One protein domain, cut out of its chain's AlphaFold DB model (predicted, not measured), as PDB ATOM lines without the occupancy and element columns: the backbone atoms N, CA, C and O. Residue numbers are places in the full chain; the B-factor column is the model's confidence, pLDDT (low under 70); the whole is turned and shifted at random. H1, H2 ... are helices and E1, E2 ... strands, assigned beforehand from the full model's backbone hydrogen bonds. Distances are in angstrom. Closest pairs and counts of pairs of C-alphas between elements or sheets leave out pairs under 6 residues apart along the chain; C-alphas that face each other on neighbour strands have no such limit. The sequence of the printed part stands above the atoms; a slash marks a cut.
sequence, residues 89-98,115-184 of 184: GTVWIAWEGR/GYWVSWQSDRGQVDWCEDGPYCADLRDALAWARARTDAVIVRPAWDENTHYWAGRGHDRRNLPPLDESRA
ATOM      1  N   GLY A  89     -34.775  11.688  17.300       67.56
ATOM      2  CA  GLY A  89     -35.066  11.300  15.930       67.56
ATOM      3  C   GLY A  89     -36.036  12.275  15.285       67.56
ATOM      4  O   GLY A  89     -36.613  13.126  15.960       67.56
ATOM      5  N   THR A  90     -36.235  12.157  13.981       77.06
ATOM      6  CA  THR A  90     -37.160  12.994  13.218       77.06
ATOM      7  C   THR A  90     -38.342  12.161  12.740       77.06
ATOM      8  O   THR A  90     -38.135  11.111  12.138       77.06
ATOM      9  N   VAL A  91     -39.571  12.621  12.983       81.88
ATOM     10  CA  VAL A  91     -40.761  12.055  12.326       81.88
ATOM     11  C   VAL A  91     -41.029  12.821  11.040       81.88
ATOM     12  O   VAL A  91     -41.076  14.053  11.059       81.88
ATOM     13  N   TRP A  92     -41.244  12.088   9.953       82.81
ATOM     14  CA  TRP A  92     -41.714  12.595   8.674       82.81
ATOM     15  C   TRP A  92     -43.178  12.220   8.475       82.81
ATOM     16  O   TRP A  92     -43.535  11.047   8.521       82.81
ATOM     17  N   ILE A  93     -44.013  13.228   8.243       85.81
ATOM     18  CA  ILE A  93     -45.428  13.086   7.900       85.81
ATOM     19  C   ILE A  93     -45.601  13.572   6.464       85.81
ATOM     20  O   ILE A  93     -45.249  14.713   6.164       85.81
ATOM     21  N   ALA A  94     -46.159  12.750   5.584       84.50
ATOM     22  CA  ALA A  94     -46.445  13.126   4.206       84.50
ATOM     23  C   ALA A  94     -47.880  12.763   3.841       84.50
ATOM     24  O   ALA A  94     -48.345  11.675   4.164       84.50
ATOM     25  N   TRP A  95     -48.580  13.669   3.163       79.88
ATOM     26  CA  TRP A  95     -49.867  13.332   2.568       79.88
ATOM     27  C   TRP A  95     -49.675  12.259   1.492       79.88
ATOM     28  O   TRP A  95     -48.886  12.436   0.560       79.88
ATOM     29  N   GLU A  96     -50.376  11.144   1.659       71.44
ATOM     30  CA  GLU A  96     -50.535  10.099   0.662       71.44
ATOM     31  C   GLU A  96     -51.830  10.440  -0.070       71.44
ATOM     32  O   GLU A  96     -52.931  10.375   0.492       71.44
ATOM     33  N   GLY A  97     -51.694  10.957  -1.289       64.31
ATOM     34  CA  GLY A  97     -52.847  11.381  -2.065       64.31
ATOM     35  C   GLY A  97     -53.855  10.259  -2.286       64.31
ATOM     36  O   GLY A  97     -53.595   9.088  -2.021       64.31
ATOM     37  N   ARG A  98     -55.028  10.595  -2.838       57.44
ATOM     38  CA  ARG A  98     -55.782   9.554  -3.543       57.44
ATOM     39  C   ARG A  98     -54.951   9.195  -4.760       57.44
ATOM     40  O   ARG A  98     -54.870  10.007  -5.674       57.44
ATOM     41  N   GLY A 115     -54.942   9.826   3.330       70.19
ATOM     42  CA  GLY A 115     -54.453  10.012   4.686       70.19
ATOM     43  C   GLY A 115     -52.994  10.417   4.705       70.19
ATOM     44  O   GLY A 115     -52.371  10.649   3.671       70.19
ATOM     45  N   TYR A 116     -52.454  10.555   5.903       70.44
ATOM     46  CA  TYR A 116     -51.047  10.857   6.080       70.44
ATOM     47  C   TYR A 116     -50.256   9.579   6.316       70.44
ATOM     48  O   TYR A 116     -50.529   8.829   7.252       70.44
ATOM     49  N   TRP A 117     -49.237   9.372   5.488       75.44
ATOM     50  CA  TRP A 117     -48.179   8.417   5.759       75.44
ATOM     51  C   TRP A 117     -47.200   9.023   6.759       75.44
ATOM     52  O   TRP A 117     -46.851  10.208   6.681       75.44
ATOM     53  N   VAL A 118     -46.753   8.215   7.715       73.31
ATOM     54  CA  VAL A 118     -45.872   8.669   8.786       73.31
ATOM     55  C   VAL A 118     -44.748   7.669   8.989       73.31
ATOM     56  O   VAL A 118     -45.010   6.485   9.179       73.31
ATOM     57  N   SER A 119     -43.513   8.165   9.014       70.06
ATOM     58  CA  SER A 119     -42.323   7.386   9.359       70.06
ATOM     59  C   SER A 119     -41.462   8.103  10.387       70.06
ATOM     60  O   SER A 119     -41.418   9.333  10.458       70.06
ATOM     61  N   TRP A 120     -40.751   7.330  11.198       71.06
ATOM     62  CA  TRP A 120     -39.786   7.838  12.169       71.06
ATOM     63  C   TRP A 120     -38.362   7.422  11.794       71.06
ATOM     64  O   TRP A 120     -38.137   6.284  11.398       71.06
ATOM     65  N   GLN A 121     -37.405   8.340  11.944       67.19
ATOM     66  CA  GLN A 121     -35.982   8.098  11.709       67.19
ATOM     67  C   GLN A 121     -35.154   8.488  12.939       67.19
ATOM     68  O   GLN A 121     -35.270   9.608  13.437       67.19
ATOM     69  N   SER A 122     -34.279   7.597  13.410       65.69
ATOM     70  CA  SER A 122     -33.409   7.865  14.568       65.69
ATOM     71  C   SER A 122     -32.157   8.683  14.205       65.69
ATOM     72  O   SER A 122     -31.574   8.510  13.136       65.69
ATOM     73  N   ASP A 123     -31.674   9.521  15.129       59.53
ATOM     74  CA  ASP A 123     -30.480  10.368  14.918       59.53
ATOM     75  C   ASP A 123     -29.137   9.599  14.985       59.53
ATOM     76  O   ASP A 123     -28.068  10.190  14.827       59.53
ATOM     77  N   ARG A 124     -29.141   8.284  15.264       54.34
ATOM     78  CA  ARG A 124     -27.918   7.514  15.583       54.34
ATOM     79  C   ARG A 124     -27.186   6.905  14.384       54.34
ATOM     80  O   ARG A 124     -26.242   6.147  14.582       54.34
ATOM     81  N   GLY A 125     -27.557   7.260  13.154       44.91
ATOM     82  CA  GLY A 125     -26.761   6.968  11.954       44.91
ATOM     83  C   GLY A 125     -26.544   5.485  11.622       44.91
ATOM     84  O   GLY A 125     -25.760   5.183  10.727       44.91
ATOM     85  N   GLN A 126     -27.209   4.552  12.307       41.81
ATOM     86  CA  GLN A 126     -27.157   3.128  11.994       41.81
ATOM     87  C   GLN A 126     -28.548   2.510  12.121       41.81
ATOM     88  O   GLN A 126     -29.118   2.464  13.207       41.81
ATOM     89  N   VAL A 127     -29.023   2.007  10.979       41.72
ATOM     90  CA  VAL A 127     -30.287   1.296  10.751       41.72
ATOM     91  C   VAL A 127     -31.518   2.199  10.889       41.72
ATOM     92  O   VAL A 127     -31.907   2.596  11.986       41.72
ATOM     93  N   ASP A 128     -32.132   2.516   9.747       44.19
ATOM     94  CA  ASP A 128     -33.453   3.139   9.657       44.19
ATOM     95  C   ASP A 128     -34.494   2.182  10.260       44.19
ATOM     96  O   ASP A 128     -35.081   1.343   9.581       44.19
ATOM     97  N   TRP A 129     -34.684   2.256  11.575       48.59
ATOM     98  CA  TRP A 129     -35.856   1.675  12.214       48.59
ATOM     99  C   TRP A 129     -37.047   2.562  11.867       48.59
ATOM    100  O   TRP A 129     -37.314   3.537  12.563       48.59
ATOM    101  N   CYS A 130     -37.729   2.237  10.772       53.75
ATOM    102  CA  CYS A 130     -38.994   2.861  10.418       53.75
ATOM    103  C   CYS A 130     -40.106   2.227  11.260       53.75
ATOM    104  O   CYS A 130     -40.406   1.043  11.115       53.75
ATOM    105  N   GLU A 131     -40.703   3.007  12.160       61.72
ATOM    106  CA  GLU A 131     -42.033   2.702  12.698       61.72
ATOM    107  C   GLU A 131     -43.053   3.377  11.777       61.72
ATOM    108  O   GLU A 131     -43.018   4.603  11.626       61.72
ATOM    109  N   ASP A 132     -43.935   2.584  11.167       64.75
ATOM    110  CA  ASP A 132     -45.079   3.106  10.425       64.75
ATOM    111  C   ASP A 132     -46.106   3.671  11.414       64.75
ATOM    112  O   ASP A 132     -46.447   3.046  12.425       64.75
ATOM    113  N   GLY A 133     -46.583   4.883  11.143       66.62
ATOM    114  CA  GLY A 133     -47.620   5.505  11.956       66.62
ATOM    115  C   GLY A 133     -49.032   4.977  11.682       66.62
ATOM    116  O   GLY A 133     -49.223   3.975  10.993       66.62
ATOM    117  N   PRO A 134     -50.053   5.624  12.265       70.56
ATOM    118  CA  PRO A 134     -51.435   5.187  12.143       70.56
ATOM    119  C   PRO A 134     -51.879   5.231  10.678       70.56
ATOM    120  O   PRO A 134     -51.772   6.263  10.018       70.56
ATOM    121  N   TYR A 135     -52.387   4.101  10.185       65.62
ATOM    122  CA  TYR A 135     -52.858   3.964   8.810       65.62
ATOM    123  C   TYR A 135     -54.045   4.897   8.537       65.62
ATOM    124  O   TYR A 135     -54.990   4.934   9.327       65.62
ATOM    125  N   CYS A 136     -54.001   5.625   7.417       66.75
ATOM    126  CA  CYS A 136     -55.048   6.557   6.981       66.75
ATOM    127  C   CYS A 136     -55.458   7.607   8.040       66.75
ATOM    128  O   CYS A 136     -56.631   7.966   8.134       66.75
ATOM    129  N   ALA A 137     -54.513   8.101   8.844       71.38
ATOM    130  CA  ALA A 137     -54.782   9.167   9.810       71.38
ATOM    131  C   ALA A 137     -54.982  10.531   9.129       71.38
ATOM    132  O   ALA A 137     -54.353  10.828   8.108       71.38
ATOM    133  N   ASP A 138     -55.816  11.386   9.727       81.31
ATOM    134  CA  ASP A 138     -55.842  12.806   9.380       81.31
ATOM    135  C   ASP A 138     -54.582  13.525   9.907       81.31
ATOM    136  O   ASP A 138     -53.771  12.955  10.647       81.31
ATOM    137  N   LEU A 139     -54.375  14.786   9.507       83.44
ATOM    138  CA  LEU A 139     -53.158  15.509   9.887       83.44
ATOM    139  C   LEU A 139     -53.058  15.684  11.407       83.44
ATOM    140  O   LEU A 139     -51.966  15.651  11.976       83.44
ATOM    141  N   ARG A 140     -54.196  15.857  12.078       85.88
ATOM    142  CA  ARG A 140     -54.253  16.074  13.520       85.88
ATOM    143  C   ARG A 140     -53.809  14.831  14.281       85.88
ATOM    144  O   ARG A 140     -52.990  14.941  15.196       85.88
ATOM    145  N   ASP A 141     -54.310  13.671  13.888       81.75
ATOM    146  CA  ASP A 141     -53.988  12.385  14.491       81.75
ATOM    147  C   ASP A 141     -52.541  11.979  14.185       81.75
ATOM    148  O   ASP A 141     -51.814  11.548  15.088       81.75
ATOM    149  N   ALA A 142     -52.069  12.219  12.957       84.62
ATOM    150  CA  ALA A 142     -50.671  12.021  12.580       84.62
ATOM    151  C   ALA A 142     -49.722  12.900  13.420       84.62
ATOM    152  O   ALA A 142     -48.710  12.422  13.940       84.62
ATOM    153  N   LEU A 143     -50.070  14.177  13.626       88.00
ATOM    154  CA  LEU A 143     -49.312  15.101  14.477       88.00
ATOM    155  C   LEU A 143     -49.317  14.676  15.947       88.00
ATOM    156  O   LEU A 143     -48.274  14.742  16.605       88.00
ATOM    157  N   ALA A 144     -50.465  14.251  16.477       85.44
ATOM    158  CA  ALA A 144     -50.576  13.774  17.853       85.44
ATOM    159  C   ALA A 144     -49.693  12.538  18.079       85.44
ATOM    160  O   ALA A 144     -48.924  12.492  19.045       85.44
ATOM    161  N   TRP A 145     -49.738  11.581  17.149       84.06
ATOM    162  CA  TRP A 145     -48.891  10.392  17.166       84.06
ATOM    163  C   TRP A 145     -47.395  10.738  17.091       84.06
ATOM    164  O   TRP A 145     -46.597  10.184  17.854       84.06
ATOM    165  N   ALA A 146     -47.015  11.683  16.224       85.00
ATOM    166  CA  ALA A 146     -45.624  12.080  16.007       85.00
ATOM    167  C   ALA A 146     -45.027  12.822  17.208       85.00
ATOM    168  O   ALA A 146     -43.924  12.511  17.659       85.00
ATOM    169  N   ARG A 147     -45.781  13.769  17.777       84.62
ATOM    170  CA  ARG A 147     -45.369  14.585  18.934       84.62
ATOM    171  C   ARG A 147     -45.306  13.798  20.239       84.62
ATOM    172  O   ARG A 147     -44.637  14.224  21.178       84.62
ATOM    173  N   ALA A 148     -46.009  12.669  20.319       80.94
ATOM    174  CA  ALA A 148     -45.850  11.731  21.424       80.94
ATOM    175  C   ALA A 148     -44.471  11.049  21.402       80.94
ATOM    176  O   ALA A 148     -43.985  10.630  22.451       80.94
ATOM    177  N   ARG A 149     -43.841  10.961  20.222       76.06
ATOM    178  CA  ARG A 149     -42.549  10.304  20.020       76.06
ATOM    179  C   ARG A 149     -41.415  11.312  20.075       76.06
ATOM    180  O   ARG A 149     -40.573  11.185  20.954       76.06
ATOM    181  N   THR A 150     -41.423  12.331  19.220       79.31
ATOM    182  CA  THR A 150     -40.299  13.267  19.075       79.31
ATOM    183  C   THR A 150     -40.702  14.735  19.186       79.31
ATOM    184  O   THR A 150     -41.826  15.126  18.872       79.31
ATOM    185  N   ASP A 151     -39.728  15.565  19.560       83.50
ATOM    186  CA  ASP A 151     -39.806  17.018  19.435       83.50
ATOM    187  C   ASP A 151     -39.406  17.504  18.027       83.50
ATOM    188  O   ASP A 151     -39.624  18.667  17.717       83.50
ATOM    189  N   ALA A 152     -38.853  16.656  17.154       85.81
ATOM    190  CA  ALA A 152     -38.485  17.015  15.781       85.81
ATOM    191  C   ALA A 152     -39.446  16.393  14.760       85.81
ATOM    192  O   ALA A 152     -39.258  15.266  14.307       85.81
ATOM    193  N   VAL A 153     -40.490  17.133  14.390       88.38
ATOM    194  CA  VAL A 153     -41.518  16.673  13.444       88.38
ATOM    195  C   VAL A 153     -41.471  17.529  12.186       88.38
ATOM    196  O   VAL A 153     -41.517  18.759  12.271       88.38
ATOM    197  N   ILE A 154     -41.406  16.872  11.031       90.06
ATOM    198  CA  ILE A 154     -41.439  17.493   9.709       90.06
ATOM    199  C   ILE A 154     -42.662  16.986   8.967       90.06
ATOM    200  O   ILE A 154     -42.944  15.789   8.950       90.06
ATOM    201  N   VAL A 155     -43.389  17.911   8.355       89.75
ATOM    202  CA  VAL A 155     -44.690  17.647   7.750       89.75
ATOM    203  C   VAL A 155     -44.722  18.167   6.329       89.75
ATOM    204  O   VAL A 155     -44.271  19.277   6.063       89.75
ATOM    205  N   ARG A 156     -45.311  17.388   5.432       89.19
ATOM    206  CA  ARG A 156     -45.661  17.777   4.072       89.19
ATOM    207  C   ARG A 156     -47.184  17.684   3.915       89.19
ATOM    208  O   ARG A 156     -47.700  16.578   3.721       89.19
ATOM    209  N   PRO A 157     -47.910  18.796   4.115       85.81
ATOM    210  CA  PRO A 157     -49.365  18.800   4.159       85.81
ATOM    211  C   PRO A 157     -49.986  18.653   2.766       85.81
ATOM    212  O   PRO A 157     -49.385  19.033   1.766       85.81
ATOM    213  N   ALA A 158     -51.233  18.181   2.712       84.31
ATOM    214  CA  ALA A 158     -51.989  18.023   1.463       84.31
ATOM    215  C   ALA A 158     -52.176  19.336   0.680       84.31
ATOM    216  O   ALA A 158     -52.252  19.347  -0.540       84.31
ATOM    217  N   TRP A 159     -52.280  20.468   1.380       84.62
ATOM    218  CA  TRP A 159     -52.516  21.772   0.755       84.62
ATOM    219  C   TRP A 159     -51.248  22.405   0.157       84.62
ATOM    220  O   TRP A 159     -51.350  23.423  -0.527       84.62
ATOM    221  N   ASP A 160     -50.071  21.831   0.424       85.81
ATOM    222  CA  ASP A 160     -48.786  22.254  -0.135       85.81
ATOM    223  C   ASP A 160     -47.794  21.085  -0.129       85.81
ATOM    224  O   ASP A 160     -46.856  21.005   0.668       85.81
ATOM    225  N   GLU A 161     -48.025  20.155  -1.051       82.69
ATOM    226  CA  GLU A 161     -47.276  18.902  -1.182       82.69
ATOM    227  C   GLU A 161     -45.797  19.097  -1.550       82.69
ATOM    228  O   GLU A 161     -45.020  18.147  -1.503       82.69
ATOM    229  N   ASN A 162     -45.383  20.310  -1.923       83.75
ATOM    230  CA  ASN A 162     -44.016  20.601  -2.357       83.75
ATOM    231  C   ASN A 162     -43.153  21.217  -1.252       83.75
ATOM    232  O   ASN A 162     -41.941  21.365  -1.433       83.75
ATOM    233  N   THR A 163     -43.750  21.551  -0.106       87.38
ATOM    234  CA  THR A 163     -43.060  22.244   0.981       87.38
ATOM    235  C   THR A 163     -43.055  21.401   2.248       87.38
ATOM    236  O   THR A 163     -44.065  20.843   2.670       87.38
ATOM    237  N   HIS A 164     -41.890  21.340   2.889       91.12
ATOM    238  CA  HIS A 164     -41.738  20.749   4.209       91.12
ATOM    239  C   HIS A 164     -41.873  21.826   5.279       91.12
ATOM    240  O   HIS A 164     -41.221  22.868   5.209       91.12
ATOM    241  N   TYR A 165     -42.678  21.534   6.288       92.62
ATOM    242  CA  TYR A 165     -42.967  22.408   7.408       92.62
ATOM    243  C   TYR A 165     -42.463  21.797   8.710       92.62
ATOM    244  O   TYR A 165     -42.524  20.585   8.919       92.62
ATOM    245  N   TRP A 166     -42.003  22.651   9.614       93.75
ATOM    246  CA  TRP A 166     -41.667  22.279  10.977       93.75
ATOM    247  C   TRP A 166     -42.928  22.237  11.844       93.75
ATOM    248  O   TRP A 166     -43.609  23.249  12.016       93.75
ATOM    249  N   ALA A 167     -43.215  21.079  12.435       91.62
ATOM    250  CA  ALA A 167     -44.294  20.895  13.413       91.62
ATOM    251  C   ALA A 167     -43.788  20.364  14.768       91.62
ATOM    252  O   ALA A 167     -44.586  19.962  15.627       91.62
ATOM    253  N   GLY A 168     -42.464  20.337  14.935       86.56
ATOM    254  CA  GLY A 168     -41.779  19.944  16.157       86.56
ATOM    255  C   GLY A 168     -41.916  20.961  17.295       86.56
ATOM    256  O   GLY A 168     -42.440  22.062  17.125       86.56
ATOM    257  N   ARG A 169     -41.424  20.600  18.483       84.25
ATOM    258  CA  ARG A 169     -41.339  21.494  19.642       84.25
ATOM    259  C   ARG A 169     -39.986  22.205  19.667       84.25
ATOM    260  O   ARG A 169     -38.938  21.587  19.511       84.25
ATOM    261  N   GLY A 170     -40.010  23.507  19.944       80.50
ATOM    262  CA  GLY A 170     -38.804  24.328  20.051       80.50
ATOM    263  C   GLY A 170     -38.323  24.886  18.712       80.50
ATOM    264  O   GLY A 170     -39.064  24.923  17.731       80.50
ATOM    265  N   HIS A 171     -37.085  25.383  18.703       76.69
ATOM    266  CA  HIS A 171     -36.489  26.000  17.523       76.69
ATOM    267  C   HIS A 171     -36.166  24.967  16.450       76.69
ATOM    268  O   HIS A 171     -35.517  23.954  16.722       76.69
ATOM    269  N   ASP A 172     -36.560  25.284  15.222       78.88
ATOM    270  CA  ASP A 172     -36.210  24.486  14.065       78.88
ATOM    271  C   ASP A 172     -34.707  24.577  13.763       78.88
ATOM    272  O   ASP A 172     -34.147  25.655  13.567       78.88
ATOM    273  N   ARG A 173     -34.051  23.416  13.715       72.00
ATOM    274  CA  ARG A 173     -32.628  23.282  13.377       72.00
ATOM    275  C   ARG A 173     -32.371  23.234  11.866       72.00
ATOM    276  O   ARG A 173     -31.218  23.324  11.455       72.00
ATOM    277  N   ARG A 174     -33.416  23.049  11.055       77.62
ATOM    278  CA  ARG A 174     -33.368  22.856   9.597       77.62
ATOM    279  C   ARG A 174     -33.836  24.083   8.802       77.62
ATOM    280  O   ARG A 174     -33.749  24.049   7.579       77.62
ATOM    281  N   ASN A 175     -34.254  25.164   9.469       86.94
ATOM    282  CA  ASN A 175     -34.740  26.412   8.854       86.94
ATOM    283  C   ASN A 175     -35.941  26.236   7.893       86.94
ATOM    284  O   ASN A 175     -36.075  26.967   6.913       86.94
ATOM    285  N   LEU A 176     -36.805  25.267   8.162       88.94
ATOM    286  CA  LEU A 176     -38.119  25.085   7.559       88.94
ATOM    287  C   LEU A 176     -39.140  26.097   8.126       88.94
ATOM    288  O   LEU A 176     -39.049  26.528   9.280       88.94
ATOM    289  N   PRO A 177     -40.149  26.485   7.329       92.69
ATOM    290  CA  PRO A 177     -41.260  27.294   7.819       92.69
ATOM    291  C   PRO A 177     -42.082  26.534   8.878       92.69
ATOM    292  O   PRO A 177     -42.231  25.316   8.774       92.69
ATOM    293  N   PRO A 178     -42.661  27.219   9.882       91.88
ATOM    294  CA  PRO A 178     -43.556  26.577  10.840       91.88
ATOM    295  C   PRO A 178     -44.851  26.122  10.156       91.88
ATOM    296  O   PRO A 178     -45.383  26.824   9.295       91.88
ATOM    297  N   LEU A 179     -45.373  24.962  10.557       91.06
ATOM    298  CA  LEU A 179     -46.666  24.469  10.090       91.06
ATOM    299  C   LEU A 179     -47.801  25.332  10.659       91.06
ATOM    300  O   LEU A 179     -47.925  25.485  11.875       91.06
ATOM    301  N   ASP A 180     -48.658  25.850   9.784       88.19
ATOM    302  CA  ASP A 180     -49.919  26.474  10.184       88.19
ATOM    303  C   ASP A 180     -50.993  25.398  10.402       88.19
ATOM    304  O   ASP A 180     -51.651  24.941   9.465       88.19
ATOM    305  N   GLU A 181     -51.171  24.992  11.660       81.19
ATOM    306  CA  GLU A 181     -52.158  23.981  12.063       81.19
ATOM    307  C   GLU A 181     -53.615  24.435  11.880       81.19
ATOM    308  O   GLU A 181     -54.515  23.607  11.959       81.19
ATOM    309  N   SER A 182     -53.891  25.717  11.608       81.69
ATOM    310  CA  SER A 182     -55.260  26.156  11.289       81.69
ATOM    311  C   SER A 182     -55.732  25.684   9.909       81.69
ATOM    312  O   SER A 182     -56.926  25.719   9.612       81.69
ATOM    313  N   ARG A 183     -54.788  25.241   9.071       72.62
ATOM    314  CA  ARG A 183     -55.017  24.712   7.721       72.62
ATOM    315  C   ARG A 183     -54.944  23.182   7.676       72.62
ATOM    316  O   ARG A 183     -54.989  22.619   6.584       72.62
ATOM    317  N   ALA A 184     -54.747  22.549   8.836       65.12
ATOM    318  CA  ALA A 184     -54.587  21.110   9.007       65.12
ATOM    319  C   ALA A 184     -55.919  20.377   9.175       65.12
ATOM    320  O   ALA A 184     -56.834  20.947   9.810       65.12
TER     321      ALA A 184
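What this domain is: This is residues 89 to 98 and 115 to 184 of the 184 residues of an uncharacterized protein of Nocardioides panaciterrulae (UniProt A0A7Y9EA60). A small sheet of three strands, E2, E1 and E3, has one helix, H1, packed along one of its faces, in two layers. Beyond E2 a long link folds back from the end of that strand to H1, and beyond E3 the long last stretch, residues 157 to 184, winds without a named element. The printed part has 80 residues, with three named strands and one named helix in the order E1, E2, H1, E3. The class is mixed, helices and strands, with 32 residues in named elements, under half; the sheet, in the order E2, E1, E3, is mixed too. The whole is compact, with a radius of gyration of the C-alphas of 11.8 A, and rounded, spanning 33 by 28 by 22 A.

How they stand to each other: The inner strand E1, residues 89 to 96, is antiparallel to the edge strand E2, residues 115 to 122, at 160 degrees; N 92 and O 119 are within hydrogen-bond range at 2.8 A. E1 is parallel to the other edge strand, E3, residues 152 to 156, at 16 degrees, with N 93 and O 154 2.9 A apart. H1, residues 139 to 149, is on the sheet at a height of 8.7 A. It lies over E1, and only just not over E2 as well, with 2 of its C-alphas falling on E2. It runs along the strands, at 15 degrees to E1 on the local plane; the closest C-alphas of the two, those of Val 91 and Ala 146, are 6.1 A apart. In H1, 6 of 7 O i to N i+4 pairs are within hydrogen-bond range. Residues 154 to 155 of E3 also pair antiparallel with residues 165 to 166.

Where its parts are: E1 begins at C-alpha 89, (-35.066, 11.300, 15.930), and measures 21.8 A; E2 measures 23.3 A. H1 measures 15.6 A from C-alpha 139 at (-53.158, 15.509, 9.887). E3, 13.8 A long, ends at C-alpha 156, (-45.661, 17.777, 4.072).

The domain as a whole: The C-alphas of Gln 126 and Ser 182, the two farthest apart, are 36.3 A apart. Residues 99 to 114 are not printed; C-alphas 98 and 115 are 8.3 A apart across this cut. The link from E2 to H1 is long, and that from H1 to E3 tight. Mean pLDDT of the printed part is 76.7; it is under 70 at 19 residues, among them 121 to 133.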